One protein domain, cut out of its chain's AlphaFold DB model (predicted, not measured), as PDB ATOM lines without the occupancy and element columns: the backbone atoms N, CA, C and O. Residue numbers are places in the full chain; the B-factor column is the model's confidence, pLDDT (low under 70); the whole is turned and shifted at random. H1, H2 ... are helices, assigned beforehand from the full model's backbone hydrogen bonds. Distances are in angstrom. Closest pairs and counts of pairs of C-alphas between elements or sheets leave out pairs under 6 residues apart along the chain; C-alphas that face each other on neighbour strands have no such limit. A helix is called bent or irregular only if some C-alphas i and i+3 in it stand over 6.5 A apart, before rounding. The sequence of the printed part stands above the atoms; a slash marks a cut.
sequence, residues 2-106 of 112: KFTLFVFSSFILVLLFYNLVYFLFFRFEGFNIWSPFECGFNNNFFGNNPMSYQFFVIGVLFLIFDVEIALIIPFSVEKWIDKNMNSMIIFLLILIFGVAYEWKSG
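What this domain is: This is residues 2 to 106 of the 112 residues of the protein "NADH-ubiquinone oxidoreductase chain 3" of Steganacarus magnus (UniProt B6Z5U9). Starting at residue 2, you meet a lone helix, H1, then a long open link to two helices, H2 and H3, side by side and running opposite ways, in a flat, open frame with an empty middle. The printed part has 105 residues with three named helices, H1, H2, H3 in order, and no named strand, all helix by class. It is extended, with radius of gyration of the C-alphas 24.8 A and spans of 69 by 48 by 15 A.

How they stand to each other: H1, residues 2 to 26, is apart from H2, residues 53 to 77, and from H3, residues 81 to 104. Look at Phe 75 and Ile 81, the closest C-alphas of H2 and H3, 6.6 A apart: these helices are close but not clearly touching, at a shallow tilt of 10 degrees, opposite ways. Every O i to N i+4 pair is within hydrogen-bond range in H1, 19 of 21 in H2 and 18 of 20 in H3.

Where its parts are: Find C-alpha 2 at (3.712, -66.318, -2.925); H1 runs 36.4 A from there. H2, 37.3 A, is only just irregular, with C-alphas 71 and 74 6.52 A apart. H3, 32.2 A, ends at C-alpha 104 at (41.563, -47.524, 22.341); it is irregular, with C-alphas 83 and 86 8.0 A apart, and has a kink of 33 degrees near residue 88.

The domain as a whole: The C-alphas farthest apart, of Phe 31 and Lys 83, are 69.6 A apart. The printed part has no cut; the H1 to H2 link is long. Look for pLDDT under 70 at residues 27 to 34, 36 to 38, 40 to 51 and 79 to 82.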
ATOM      1  N   LYS A   2       4.167 -66.490  -4.325       88.56
ATOM      2  CA  LYS A   2       3.712 -66.318  -2.925       88.56
ATOM      3  C   LYS A   2       4.442 -65.189  -2.175       88.56
ATOM      4  O   LYS A   2       3.794 -64.377  -1.531       88.56
ATOM      5  N   PHE A   3       5.766 -65.090  -2.326       91.50
ATOM      6  CA  PHE A   3       6.565 -64.022  -1.702       91.50
ATOM      7  C   PHE A   3       6.198 -62.627  -2.225       91.50
ATOM      8  O   PHE A   3       5.978 -61.708  -1.449       91.50
ATOM      9  N   THR A   4       6.040 -62.484  -3.543       91.38
ATOM     10  CA  THR A   4       5.631 -61.213  -4.155       91.38
ATOM     11  C   THR A   4       4.245 -60.785  -3.672       91.38
ATOM     12  O   THR A   4       4.070 -59.634  -3.293       91.38
ATOM     13  N   LEU A   5       3.281 -61.711  -3.589       92.38
ATOM     14  CA  LEU A   5       1.945 -61.425  -3.050       92.38
ATOM     15  C   LEU A   5       1.985 -60.968  -1.585       92.38
ATOM     16  O   LEU A   5       1.262 -60.043  -1.222       92.38
ATOM     17  N   PHE A   6       2.847 -61.569  -0.762       94.06
ATOM     18  CA  PHE A   6       3.030 -61.159   0.631       94.06
ATOM     19  C   PHE A   6       3.563 -59.724   0.742       94.06
ATOM     20  O   PHE A   6       3.000 -58.912   1.474       94.06
ATOM     21  N   VAL A   7       4.589 -59.382  -0.046       95.75
ATOM     22  CA  VAL A   7       5.159 -58.024  -0.064       95.75
ATOM     23  C   VAL A   7       4.109 -56.999  -0.504       95.75
ATOM     24  O   VAL A   7       3.897 -56.009   0.196       95.75
ATOM     25  N   PHE A   8       3.374 -57.262  -1.589       95.62
ATOM     26  CA  PHE A   8       2.301 -56.369  -2.043       95.62
ATOM     27  C   PHE A   8       1.191 -56.200  -0.997       95.62
ATOM     28  O   PHE A   8       0.757 -55.078  -0.744       95.62
ATOM     29  N   SER A   9       0.766 -57.285  -0.341       94.69
ATOM     30  CA  SER A   9      -0.251 -57.224   0.714       94.69
ATOM     31  C   SER A   9       0.203 -56.380   1.910       94.69
ATOM     32  O   SER A   9      -0.588 -55.583   2.418       94.69
ATOM     33  N   SER A  10       1.467 -56.504   2.327       94.44
ATOM     34  CA  SER A  10       2.017 -55.709   3.433       94.44
ATOM     35  C   SER A  10       2.051 -54.210   3.116       94.44
ATOM     36  O   SER A  10       1.673 -53.393   3.952       94.44
ATOM     37  N   PHE A  11       2.406 -53.842   1.882       96.31
ATOM     38  CA  PHE A  11       2.451 -52.446   1.451       96.31
ATOM     39  C   PHE A  11       1.055 -51.808   1.417       96.31
ATOM     40  O   PHE A  11       0.865 -50.687   1.888       96.31
ATOM     41  N   ILE A  12       0.053 -52.553   0.932       96.56
ATOM     42  CA  ILE A  12      -1.350 -52.112   0.917       96.56
ATOM     43  C   ILE A  12      -1.858 -51.864   2.344       96.56
ATOM     44  O   ILE A  12      -2.515 -50.856   2.594       96.56
ATOM     45  N   LEU A  13      -1.522 -52.746   3.291       96.19
ATOM     46  CA  LEU A  13      -1.887 -52.589   4.700       96.19
ATOM     47  C   LEU A  13      -1.314 -51.305   5.313       96.19
ATOM     48  O   LEU A  13      -2.048 -50.575   5.980       96.19
ATOM     49  N   VAL A  14      -0.039 -50.997   5.055       97.06
ATOM     50  CA  VAL A  14       0.602 -49.765   5.552       97.06
ATOM     51  C   VAL A  14      -0.084 -48.520   4.985       97.06
ATOM     52  O   VAL A  14      -0.369 -47.583   5.730       97.06
ATOM     53  N   LEU A  15      -0.415 -48.518   3.691       96.12
ATOM     54  CA  LEU A  15      -1.120 -47.399   3.060       96.12
ATOM     55  C   LEU A  15      -2.537 -47.210   3.612       96.12
ATOM     56  O   LEU A  15      -2.956 -46.077   3.850       96.12
ATOM     57  N   LEU A  16      -3.281 -48.294   3.834       96.38
ATOM     58  CA  LEU A  16      -4.615 -48.223   4.436       96.38
ATOM     59  C   LEU A  16      -4.553 -47.659   5.856       96.38
ATOM     60  O   LEU A  16      -5.348 -46.786   6.203       96.38
ATOM     61  N   PHE A  17      -3.584 -48.112   6.653       96.12
ATOM     62  CA  PHE A  17      -3.381 -47.614   8.008       96.12
ATOM     63  C   PHE A  17      -3.030 -46.122   8.017       96.12
ATOM     64  O   PHE A  17      -3.637 -45.358   8.765       96.12
ATOM     65  N   TYR A  18      -2.126 -45.684   7.136       95.25
ATOM     66  CA  TYR A  18      -1.777 -44.272   6.988       95.25
ATOM     67  C   TYR A  18      -2.997 -43.401   6.643       95.25
ATOM     68  O   TYR A  18      -3.232 -42.387   7.296       95.25
ATOM     69  N   ASN A  19      -3.816 -43.817   5.669       92.81
ATOM     70  CA  ASN A  19      -5.017 -43.072   5.275       92.81
ATOM     71  C   ASN A  19      -6.080 -43.035   6.384       92.81
ATOM     72  O   ASN A  19      -6.739 -42.012   6.554       92.81
ATOM     73  N   LEU A  20      -6.231 -44.115   7.157       93.19
ATOM     74  CA  LEU A  20      -7.116 -44.140   8.324       93.19
ATOM     75  C   LEU A  20      -6.663 -43.145   9.394       93.19
ATOM     76  O   LEU A  20      -7.481 -42.368   9.883       93.19
ATOM     77  N   VAL A  21      -5.371 -43.142   9.731       92.12
ATOM     78  CA  VAL A  21      -4.805 -42.191  10.698       92.12
ATOM     79  C   VAL A  21      -4.973 -40.759  10.198       92.12
ATOM     80  O   VAL A  21      -5.439 -39.909  10.951       92.12
ATOM     81  N   TYR A  22      -4.680 -40.500   8.922       89.56
ATOM     82  CA  TYR A  22      -4.867 -39.184   8.313       89.56
ATOM     83  C   TYR A  22      -6.331 -38.725   8.362       89.56
ATOM     84  O   TYR A  22      -6.608 -37.599   8.769       89.56
ATOM     85  N   PHE A  23      -7.284 -39.596   8.015       88.62
ATOM     86  CA  PHE A  23      -8.715 -39.280   8.056       88.62
ATOM     87  C   PHE A  23      -9.211 -38.982   9.476       88.62
ATOM     88  O   PHE A  23      -9.992 -38.052   9.681       88.62
ATOM     89  N   LEU A  24      -8.745 -39.748  10.467       86.44
ATOM     90  CA  LEU A  24      -9.067 -39.500  11.872       86.44
ATOM     91  C   LEU A  24      -8.467 -38.177  12.360       86.44
ATOM     92  O   LEU A  24      -9.141 -37.437  13.071       86.44
ATOM     93  N   PHE A  25      -7.234 -37.863  11.959       80.50
ATOM     94  CA  PHE A  25      -6.523 -36.656  12.378       80.50
ATOM     95  C   PHE A  25      -7.054 -35.382  11.713       80.50
ATOM     96  O   PHE A  25      -7.168 -34.359  12.382       80.50
ATOM     97  N   PHE A  26      -7.486 -35.449  10.447       75.94
ATOM     98  CA  PHE A  26      -8.126 -34.328   9.741       75.94
ATOM     99  C   PHE A  26      -9.370 -33.800  10.474       75.94
ATOM    100  O   PHE A  26      -9.765 -32.652  10.309       75.94
ATOM    101  N   ARG A  27      -9.992 -34.622  11.326       68.81
ATOM    102  CA  ARG A  27     -11.166 -34.229  12.109       68.81
ATOM    103  C   ARG A  27     -10.834 -33.394  13.357       68.81
ATOM    104  O   ARG A  27     -11.750 -32.835  13.955       68.81
ATOM    105  N   PHE A  28      -9.563 -33.299  13.748       66.69
ATOM    106  CA  PHE A  28      -9.096 -32.544  14.911       66.69
ATOM    107  C   PHE A  28      -8.243 -31.346  14.462       66.69
ATOM    108  O   PHE A  28      -7.019 -31.383  14.524       66.69
ATOM    109  N   GLU A  29      -8.880 -30.261  14.017       62.91
ATOM    110  CA  GLU A  29      -8.175 -29.003  13.737       62.91
ATOM    111  C   GLU A  29      -8.096 -28.134  15.002       62.91
ATOM    112  O   GLU A  29      -9.064 -27.502  15.419       62.91
ATOM    113  N   GLY A  30      -6.918 -28.103  15.626       63.72
ATOM    114  CA  GLY A  30      -6.559 -27.169  16.690       63.72
ATOM    115  C   GLY A  30      -5.318 -26.372  16.293       63.72
ATOM    116  O   GLY A  30      -4.334 -26.949  15.836       63.72
ATOM    117  N   PHE A  31      -5.344 -25.051  16.482       62.09
ATOM    118  CA  PHE A  31      -4.289 -24.120  16.042       62.09
ATOM    119  C   PHE A  31      -2.875 -24.492  16.541       62.09
ATOM    120  O   PHE A  31      -1.896 -24.299  15.829       62.09
ATOM    121  N   ASN A  32      -2.771 -25.108  17.724       61.72
ATOM    122  CA  ASN A  32      -1.494 -25.450  18.367       61.72
ATOM    123  C   ASN A  32      -0.958 -26.850  18.004       61.72
ATOM    124  O   ASN A  32       0.082 -27.254  18.513       61.72
ATOM    125  N   ILE A  33      -1.663 -27.616  17.162       65.38
ATOM    126  CA  ILE A  33      -1.230 -28.962  16.741       65.38
ATOM    127  C   ILE A  33      -0.063 -28.883  15.745       65.38
ATOM    128  O   ILE A  33       0.783 -29.771  15.701       65.38
ATOM    129  N   TRP A  34      -0.007 -27.805  14.960       69.69
ATOM    130  CA  TRP A  34       0.971 -27.625  13.885       69.69
ATOM    131  C   TRP A  34       2.236 -26.873  14.324       69.69
ATOM    132  O   TRP A  34       3.192 -26.786  13.554       69.69
ATOM    133  N   SER A  35       2.258 -26.324  15.543       71.69
ATOM    134  CA  SER A  35       3.440 -25.676  16.119       71.69
ATOM    135  C   SER A  35       4.339 -26.700  16.818       71.69
ATOM    136  O   SER A  35       3.816 -27.554  17.539       71.69
ATOM    137  N   PRO A  36       5.674 -26.618  16.671       68.94
ATOM    138  CA  PRO A  36       6.584 -27.484  17.409       68.94
ATOM    139  C   PRO A  36       6.379 -27.300  18.917       68.94
ATOM    140  O   PRO A  36       6.309 -26.176  19.415       68.94
ATOM    141  N   PHE A  37       6.277 -28.414  19.643       62.91
ATOM    142  CA  PHE A  37       6.185 -28.425  21.104       62.91
ATOM    143  C   PHE A  37       7.557 -28.141  21.718       62.91
ATOM    144  O   PHE A  37       8.217 -29.015  22.271       62.91
ATOM    145  N   GLU A  38       7.992 -26.897  21.615       66.38
ATOM    146  CA  GLU A  38       9.137 -26.378  22.343       66.38
ATOM    147  C   GLU A  38       8.582 -25.402  23.371       66.38
ATOM    148  O   GLU A  38       7.768 -24.544  23.042       66.38
ATOM    149  N   CYS A  39       8.927 -25.591  24.641       70.75
ATOM    150  CA  CYS A  39       8.412 -24.802  25.759       70.75
ATOM    151  C   CYS A  39       8.580 -23.286  25.524       70.75
ATOM    152  O   CYS A  39       9.588 -22.735  25.931       70.75
ATOM    153  N   GLY A  40       7.625 -22.600  24.887       62.09
ATOM    154  CA  GLY A  40       7.504 -21.136  24.827       62.09
ATOM    155  C   GLY A  40       8.674 -20.331  24.235       62.09
ATOM    156  O   GLY A  40       8.595 -19.104  24.226       62.09
ATOM    157  N   PHE A  41       9.746 -20.966  23.756       56.50
ATOM    158  CA  PHE A  41      10.919 -20.282  23.217       56.50
ATOM    159  C   PHE A  41      10.884 -20.302  21.690       56.50
ATOM    160  O   PHE A  41      10.829 -21.359  21.071       56.50
ATOM    161  N   ASN A  42      10.930 -19.117  21.076       58.84
ATOM    162  CA  ASN A  42      11.093 -18.998  19.632       58.84
ATOM    163  C   ASN A  42      12.471 -19.536  19.234       58.84
ATOM    164  O   ASN A  42      13.498 -19.057  19.722       58.84
ATOM    165  N   ASN A  43      12.473 -20.514  18.330       54.44
ATOM    166  CA  ASN A  43      13.669 -21.136  17.783       54.44
ATOM    167  C   ASN A  43      14.488 -20.107  16.977       54.44
ATOM    168  O   ASN A  43      14.313 -19.947  15.773       54.44
ATOM    169  N   ASN A  44      15.420 -19.421  17.640       53.47
ATOM    170  CA  ASN A  44      16.519 -18.705  16.980       53.47
ATOM    171  C   ASN A  44      17.701 -19.642  16.667       53.47
ATOM    172  O   ASN A  44      18.823 -19.190  16.438       53.47
ATOM    173  N   PHE A  45      17.467 -20.953  16.646       57.03
ATOM    174  CA  PHE A  45      18.444 -21.924  16.193       57.03
ATOM    175  C   PHE A  45      18.175 -22.209  14.723       57.03
ATOM    176  O   PHE A  45      17.313 -23.005  14.359       57.03
ATOM    177  N   PHE A  46      18.923 -21.531  13.854       58.44
ATOM    178  CA  PHE A  46      19.144 -22.023  12.501       58.44
ATOM    179  C   PHE A  46      19.515 -23.508  12.609       58.44
ATOM    180  O   PHE A  46      20.480 -23.836  13.298       58.44
ATOM    181  N   GLY A  47      18.717 -24.382  11.982       60.19
ATOM    182  CA  GLY A  47      18.719 -25.851  12.100       60.19
ATOM    183  C   GLY A  47      19.973 -26.572  11.596       60.19
ATOM    184  O   GLY A  47      19.897 -27.701  11.125       60.19
ATOM    185  N   ASN A  48      21.129 -25.929  11.713       60.16
ATOM    186  CA  ASN A  48      22.443 -26.449  11.395       60.16
ATOM    187  C   ASN A  48      23.216 -26.659  12.700       60.16
ATOM    188  O   ASN A  48      24.303 -26.111  12.875       60.16
ATOM    189  N   ASN A  49      22.666 -27.436  13.636       65.19
ATOM    190  CA  ASN A  49      23.521 -27.962  14.693       65.19
ATOM    191  C   ASN A  49      24.510 -28.922  14.021       65.19
ATOM    192  O   ASN A  49      24.065 -29.882  13.381       65.19
ATOM    193  N   PRO A  50      25.829 -28.668  14.093       67.94
ATOM    194  CA  PRO A  50      26.794 -29.565  13.487       67.94
ATOM    195  C   PRO A  50      26.634 -30.943  14.128       67.94
ATOM    196  O   PRO A  50      26.680 -31.081  15.352       67.94
ATOM    197  N   MET A  51      26.412 -31.957  13.289       69.44
ATOM    198  CA  MET A  51      26.422 -33.354  13.714       69.44
ATOM    199  C   MET A  51      27.701 -33.630  14.502       69.44
ATOM    200  O   MET A  51      28.790 -33.208  14.100       69.44
ATOM    201  N   SER A  52      27.579 -34.337  15.626       82.12
ATOM    202  CA  SER A  52      28.763 -34.670  16.410       82.12
ATOM    203  C   SER A  52      29.679 -35.584  15.588       82.12
ATOM    204  O   SER A  52      29.236 -36.517  14.912       82.12
ATOM    205  N   TYR A  53      30.983 -35.322  15.655       82.19
ATOM    206  CA  TYR A  53      32.010 -36.134  14.997       82.19
ATOM    207  C   TYR A  53      31.915 -37.626  15.375       82.19
ATOM    208  O   TYR A  53      32.211 -38.500  14.564       82.19
ATOM    209  N   GLN A  54      31.443 -37.927  16.584       82.88
ATOM    210  CA  GLN A  54      31.281 -39.293  17.079       82.88
ATOM    211  C   GLN A  54      30.228 -40.070  16.276       82.88
ATOM    212  O   GLN A  54      30.479 -41.211  15.890       82.88
ATOM    213  N   PHE A  55      29.090 -39.446  15.947       83.62
ATOM    214  CA  PHE A  55      28.065 -40.082  15.110       83.62
ATOM    215  C   PHE A  55      28.584 -40.392  13.709       83.62
ATOM    216  O   PHE A  55      28.279 -41.446  13.153       83.62
ATOM    217  N   PHE A  56      29.414 -39.506  13.158       86.44
ATOM    218  CA  PHE A  56      30.043 -39.732  11.863       86.44
ATOM    219  C   PHE A  56      31.003 -40.932  11.889       86.44
ATOM    220  O   PHE A  56      30.917 -41.796  11.018       86.44
ATOM    221  N   VAL A  57      31.868 -41.038  12.905       87.50
ATOM    222  CA  VAL A  57      32.806 -42.170  13.044       87.50
ATOM    223  C   VAL A  57      32.066 -43.499  13.197       87.50
ATOM    224  O   VAL A  57      32.446 -44.478  12.561       87.50
ATOM    225  N   ILE A  58      30.983 -43.531  13.979       89.06
ATOM    226  CA  ILE A  58      30.145 -44.730  14.127       89.06
ATOM    227  C   ILE A  58      29.523 -45.128  12.780       89.06
ATOM    228  O   ILE A  58      29.519 -46.308  12.439       89.06
ATOM    229  N   GLY A  59      29.050 -44.160  11.987       91.06
ATOM    230  CA  GLY A  59      28.506 -44.417  10.652       91.06
ATOM    231  C   GLY A  59      29.540 -44.989   9.677       91.06
ATOM    232  O   GLY A  59      29.246 -45.942   8.957       91.06
ATOM    233  N   VAL A  60      30.767 -44.460   9.683       91.00
ATOM    234  CA  VAL A  60      31.867 -44.987   8.855       91.00
ATOM    235  C   VAL A  60      32.270 -46.395   9.300       91.00
ATOM    236  O   VAL A  60      32.440 -47.269   8.454       91.00
ATOM    237  N   LEU A  61      32.369 -46.642  10.610       90.94
ATOM    238  CA  LEU A  61      32.641 -47.976  11.154       90.94
ATOM    239  C   LEU A  61      31.564 -48.985  10.748       90.94
ATOM    240  O   LEU A  61      31.897 -50.085  10.322       90.94
ATOM    241  N   PHE A  62      30.286 -48.607  10.834       92.19
ATOM    242  CA  PHE A  62      29.180 -49.454  10.394       92.19
ATOM    243  C   PHE A  62      29.294 -49.822   8.910       92.19
ATOM    244  O   PHE A  62      29.145 -50.989   8.565       92.19
ATOM    245  N   LEU A  63      29.618 -48.854   8.048       93.88
ATOM    246  CA  LEU A  63      29.786 -49.092   6.612       93.88
ATOM    247  C   LEU A  63      30.922 -50.089   6.337       93.88
ATOM    248  O   LEU A  63      30.748 -51.015   5.548       93.88
ATOM    249  N   ILE A  64      32.066 -49.927   7.008       93.00
ATOM    250  CA  ILE A  64      33.208 -50.840   6.864       93.00
ATOM    251  C   ILE A  64      32.820 -52.260   7.308       93.00
ATOM    252  O   ILE A  64      33.006 -53.198   6.533       93.00
ATOM    253  N   PHE A  65      32.195 -52.414   8.483       92.19
ATOM    254  CA  PHE A  65      31.768 -53.732   8.968       92.19
ATOM    255  C   PHE A  65      30.706 -54.386   8.083       92.19
ATOM    256  O   PHE A  65      30.722 -55.607   7.933       92.19
ATOM    257  N   ASP A  66      29.801 -53.615   7.477       94.94
ATOM    258  CA  ASP A  66      28.792 -54.149   6.554       94.94
ATOM    259  C   ASP A  66      29.446 -54.757   5.300       94.94
ATOM    260  O   ASP A  66      29.141 -55.885   4.905       94.94
ATOM    261  N   VAL A  67      30.442 -54.068   4.730       94.31
ATOM    262  CA  VAL A  67      31.233 -54.585   3.600       94.31
ATOM    263  C   VAL A  67      32.015 -55.840   3.994       94.31
ATOM    264  O   VAL A  67      32.066 -56.807   3.232       94.31
ATOM    265  N   GLU A  68      32.607 -55.867   5.185       92.06
ATOM    266  CA  GLU A  68      33.373 -57.019   5.664       92.06
ATOM    267  C   GLU A  68      32.479 -58.240   5.936       92.06
ATOM    268  O   GLU A  68      32.849 -59.361   5.584       92.06
ATOM    269  N   ILE A  69      31.272 -58.047   6.479       92.19
ATOM    270  CA  ILE A  69      30.281 -59.121   6.653       92.19
ATOM    271  C   ILE A  69      29.817 -59.650   5.293       92.19
ATOM    272  O   ILE A  69      29.735 -60.869   5.114       92.19
ATOM    273  N   ALA A  70      29.573 -58.770   4.319       92.62
ATOM    274  CA  ALA A  70      29.219 -59.178   2.962       92.62
ATOM    275  C   ALA A  70      30.290 -60.090   2.330       92.62
ATOM    276  O   ALA A  70      29.947 -61.027   1.608       92.62
ATOM    277  N   LEU A  71      31.572 -59.873   2.655       88.56
ATOM    278  CA  LEU A  71      32.678 -60.737   2.232       88.56
ATOM    279  C   LEU A  71      32.737 -62.074   2.988       88.56
ATOM    280  O   LEU A  71      33.188 -63.057   2.409       88.56
ATOM    281  N   ILE A  72      32.268 -62.153   4.237       88.19
ATOM    282  CA  ILE A  72      32.258 -63.397   5.035       88.19
ATOM    283  C   ILE A  72      31.168 -64.373   4.570       88.19
ATOM    284  O   ILE A  72      31.389 -65.586   4.560       88.19
ATOM    285  N   ILE A  73      29.994 -63.869   4.172       87.81
ATOM    286  CA  ILE A  73      28.835 -64.684   3.759       87.81
ATOM    287  C   ILE A  73      29.178 -65.773   2.720       87.81
ATOM    288  O   ILE A  73      28.832 -66.932   2.971       87.81
ATOM    289  N   PRO A  74      29.856 -65.491   1.586       83.31
ATOM    290  CA  PRO A  74      30.157 -66.522   0.590       83.31
ATOM    291  C   PRO A  74      31.033 -67.653   1.148       83.31
ATOM    292  O   PRO A  74      30.787 -68.820   0.848       83.31
ATOM    293  N   PHE A  75      31.980 -67.351   2.040       79.75
ATOM    294  CA  PHE A  75      32.812 -68.378   2.676       79.75
ATOM    295  C   PHE A  75      32.037 -69.289   3.639       79.75
ATOM    296  O   PHE A  75      32.470 -70.412   3.878       79.75
ATOM    297  N   SER A  76      30.916 -68.824   4.207       79.44
ATOM    298  CA  SER A  76      30.064 -69.653   5.072       79.44
ATOM    299  C   SER A  76      29.152 -70.589   4.279       79.44
ATOM    300  O   SER A  76      28.740 -71.622   4.806       79.44
ATOM    301  N   VAL A  77      28.771 -70.200   3.062       80.38
ATOM    302  CA  VAL A  77      27.814 -70.949   2.236       80.38
ATOM    303  C   VAL A  77      28.531 -71.971   1.358       80.38
ATOM    304  O   VAL A  77      28.018 -73.068   1.130       80.38
ATOM    305  N   GLU A  78      29.729 -71.649   0.877       73.31
ATOM    306  CA  GLU A  78      30.504 -72.564   0.053       73.31
ATOM    307  C   GLU A  78      31.350 -73.527   0.910       73.31
ATOM    308  O   GLU A  78      31.947 -73.141   1.914       73.31
ATOM    309  N   LYS A  79      31.493 -74.796   0.489       65.44
ATOM    310  CA  LYS A  79      32.396 -75.793   1.120       65.44
ATOM    311  C   LYS A  79      33.896 -75.486   0.903       65.44
ATOM    312  O   LYS A  79      34.714 -76.393   0.797       65.44
ATOM    313  N   TRP A  80      34.269 -74.212   0.801       61.03
ATOM    314  CA  TRP A  80      35.650 -73.743   0.626       61.03
ATOM    315  C   TRP A  80      36.398 -73.581   1.948       61.03
ATOM    316  O   TRP A  80      37.586 -73.248   1.944       61.03
ATOM    317  N   ILE A  81      35.714 -73.845   3.065       62.00
ATOM    318  CA  ILE A  81      36.253 -73.785   4.423       62.00
ATOM    319  C   ILE A  81      37.593 -74.528   4.484       62.00
ATOM    320  O   ILE A  81      38.600 -73.905   4.794       62.00
ATOM    321  N   ASP A  82      37.669 -75.781   4.034       66.25
ATOM    322  CA  ASP A  82      38.877 -76.600   4.217       66.25
ATOM    323  C   ASP A  82      40.139 -76.053   3.526       66.25
ATOM    324  O   ASP A  82      41.248 -76.264   4.017       66.25
ATOM    325  N   LYS A  83      40.007 -75.319   2.410       72.69
ATOM    326  CA  LYS A  83      41.165 -74.781   1.670       72.69
ATOM    327  C   LYS A  83      41.534 -73.353   2.085       72.69
ATOM    328  O   LYS A  83      42.704 -72.986   2.014       72.69
ATOM    329  N   ASN A  84      40.556 -72.573   2.554       79.50
ATOM    330  CA  ASN A  84      40.703 -71.141   2.833       79.50
ATOM    331  C   ASN A  84      40.473 -70.767   4.315       79.50
ATOM    332  O   ASN A  84      40.330 -69.585   4.641       79.50
ATOM    333  N   MET A  85      40.471 -71.735   5.240       81.94
ATOM    334  CA  MET A  85      40.327 -71.478   6.684       81.94
ATOM    335  C   MET A  85      41.352 -70.463   7.205       81.94
ATOM    336  O   MET A  85      40.991 -69.545   7.939       81.94
ATOM    337  N   ASN A  86      42.616 -70.577   6.789       86.56
ATOM    338  CA  ASN A  86      43.677 -69.690   7.272       86.56
ATOM    339  C   ASN A  86      43.441 -68.230   6.865       86.56
ATOM    340  O   ASN A  86      43.614 -67.334   7.689       86.56
ATOM    341  N   SER A  87      42.999 -67.978   5.627       86.75
ATOM    342  CA  SER A  87      42.665 -66.619   5.184       86.75
ATOM    343  C   SER A  87      41.469 -66.048   5.941       86.75
ATOM    344  O   SER A  87      41.494 -64.872   6.289       86.75
ATOM    345  N   MET A  88      40.467 -66.873   6.268       85.94
ATOM    346  CA  MET A  88      39.313 -66.440   7.067       85.94
ATOM    347  C   MET A  88      39.707 -66.075   8.498       85.94
ATOM    348  O   MET A  88      39.252 -65.065   9.025       85.94
ATOM    349  N   ILE A  89      40.593 -66.854   9.120       88.38
ATOM    350  CA  ILE A  89      41.098 -66.563  10.468       88.38
ATOM    351  C   ILE A  89      41.900 -65.258  10.471       88.38
ATOM    352  O   ILE A  89      41.701 -64.420  11.347       88.38
ATOM    353  N   ILE A  90      42.773 -65.053   9.481       91.31
ATOM    354  CA  ILE A  90      43.547 -63.811   9.347       91.31
ATOM    355  C   ILE A  90      42.614 -62.613   9.134       91.31
ATOM    356  O   ILE A  90      42.795 -61.579   9.771       91.31
ATOM    357  N   PHE A  91      41.587 -62.762   8.295       89.75
ATOM    358  CA  PHE A  91      40.587 -61.725   8.055       89.75
ATOM    359  C   PHE A  91      39.819 -61.351   9.335       89.75
ATOM    360  O   PHE A  91      39.708 -60.173   9.671       89.75
ATOM    361  N   LEU A  92      39.382 -62.346  10.114       90.62
ATOM    362  CA  LEU A  92      38.730 -62.134  11.413       90.62
ATOM    363  C   LEU A  92      39.657 -61.487  12.453       90.62
ATOM    364  O   LEU A  92      39.208 -60.680  13.264       90.62
ATOM    365  N   LEU A  93      40.953 -61.804  12.439       94.12
ATOM    366  CA  LEU A  93      41.919 -61.143  13.317       94.12
ATOM    367  C   LEU A  93      42.064 -59.661  12.966       94.12
ATOM    368  O   LEU A  93      42.046 -58.827  13.868       94.12
ATOM    369  N   ILE A  94      42.165 -59.325  11.676       93.25
ATOM    370  CA  ILE A  94      42.246 -57.930  11.211       93.25
ATOM    371  C   ILE A  94      41.012 -57.142  11.669       93.25
ATOM    372  O   ILE A  94      41.166 -56.050  12.214       93.25
ATOM    373  N   LEU A  95      39.819 -57.732  11.547       90.81
ATOM    374  CA  LEU A  95      38.556 -57.182  12.051       90.81
ATOM    375  C   LEU A  95      38.629 -56.826  13.543       90.81
ATOM    376  O   LEU A  95      38.373 -55.687  13.941       90.81
ATOM    377  N   ILE A  96      39.024 -57.790  14.377       92.25
ATOM    378  CA  ILE A  96      39.112 -57.607  15.833       92.25
ATOM    379  C   ILE A  96      40.141 -56.523  16.180       92.25
ATOM    380  O   ILE A  96      39.878 -55.669  17.030       92.25
ATOM    381  N   PHE A  97      41.299 -56.523  15.514       94.75
ATOM    382  CA  PHE A  97      42.336 -55.515  15.735       94.75
ATOM    383  C   PHE A  97      41.897 -54.111  15.303       94.75
ATOM    384  O   PHE A  97      42.190 -53.152  16.018       94.75
ATOM    385  N   GLY A  98      41.167 -53.981  14.192       90.94
ATOM    386  CA  GLY A  98      40.620 -52.707  13.721       90.94
ATOM    387  C   GLY A  98      39.653 -52.085  14.730       90.94
ATOM    388  O   GLY A  98      39.829 -50.930  15.123       90.94
ATOM    389  N   VAL A  99      38.701 -52.879  15.240       89.69
ATOM    390  CA  VAL A  99      37.783 -52.446  16.314       89.69
ATOM    391  C   VAL A  99      38.559 -52.046  17.565       89.69
ATOM    392  O   VAL A  99      38.306 -50.992  18.148       89.69
ATOM    393  N   ALA A 100      39.506 -52.884  18.000       92.38
ATOM    394  CA  ALA A 100      40.264 -52.651  19.225       92.38
ATOM    395  C   ALA A 100      41.099 -51.363  19.151       92.38
ATOM    396  O   ALA A 100      41.204 -50.633  20.142       92.38
ATOM    397  N   TYR A 101      41.667 -51.057  17.981       91.75
ATOM    398  CA  TYR A 101      42.410 -49.823  17.738       91.75
ATOM    399  C   TYR A 101      41.511 -48.587  17.867       91.75
ATOM    400  O   TYR A 101      41.831 -47.659  18.617       91.75
ATOM    401  N   GLU A 102      40.357 -48.595  17.200       88.94
ATOM    402  CA  GLU A 102      39.399 -47.487  17.251       88.94
ATOM    403  C   GLU A 102      38.779 -47.324  18.648       88.94
ATOM    404  O   GLU A 102      38.617 -46.195  19.120       88.94
ATOM    405  N   TRP A 103      38.548 -48.417  19.383       87.56
ATOM    406  CA  TRP A 103      38.135 -48.358  20.788       87.56
ATOM    407  C   TRP A 103      39.198 -47.675  21.651       87.56
ATOM    408  O   TRP A 103      38.892 -46.729  22.379       87.56
ATOM    409  N   LYS A 104      40.463 -48.105  21.554       89.25
ATOM    410  CA  LYS A 104      41.563 -47.524  22.341       89.25
ATOM    411  C   LYS A 104      41.760 -46.034  22.046       89.25
ATOM    412  O   LYS A 104      42.157 -45.290  22.937       89.25
ATOM    413  N   SER A 105      41.462 -45.595  20.822       84.69
ATOM    414  CA  SER A 105      41.526 -44.184  20.423       84.69
ATOM    415  C   SER A 105      40.456 -43.292  21.076       84.69
ATOM    416  O   SER A 105      40.521 -42.073  20.945       84.69
ATOM    417  N   GLY A 106      39.474 -43.870  21.777       80.44
ATOM    418  CA  GLY A 106      38.437 -43.129  22.501       80.44
ATOM    419  C   GLY A 106      37.352 -42.516  21.612       80.44
ATOM    420  O   GLY A 106      36.397 -41.950  22.130       80.44
TER     421      GLY A 106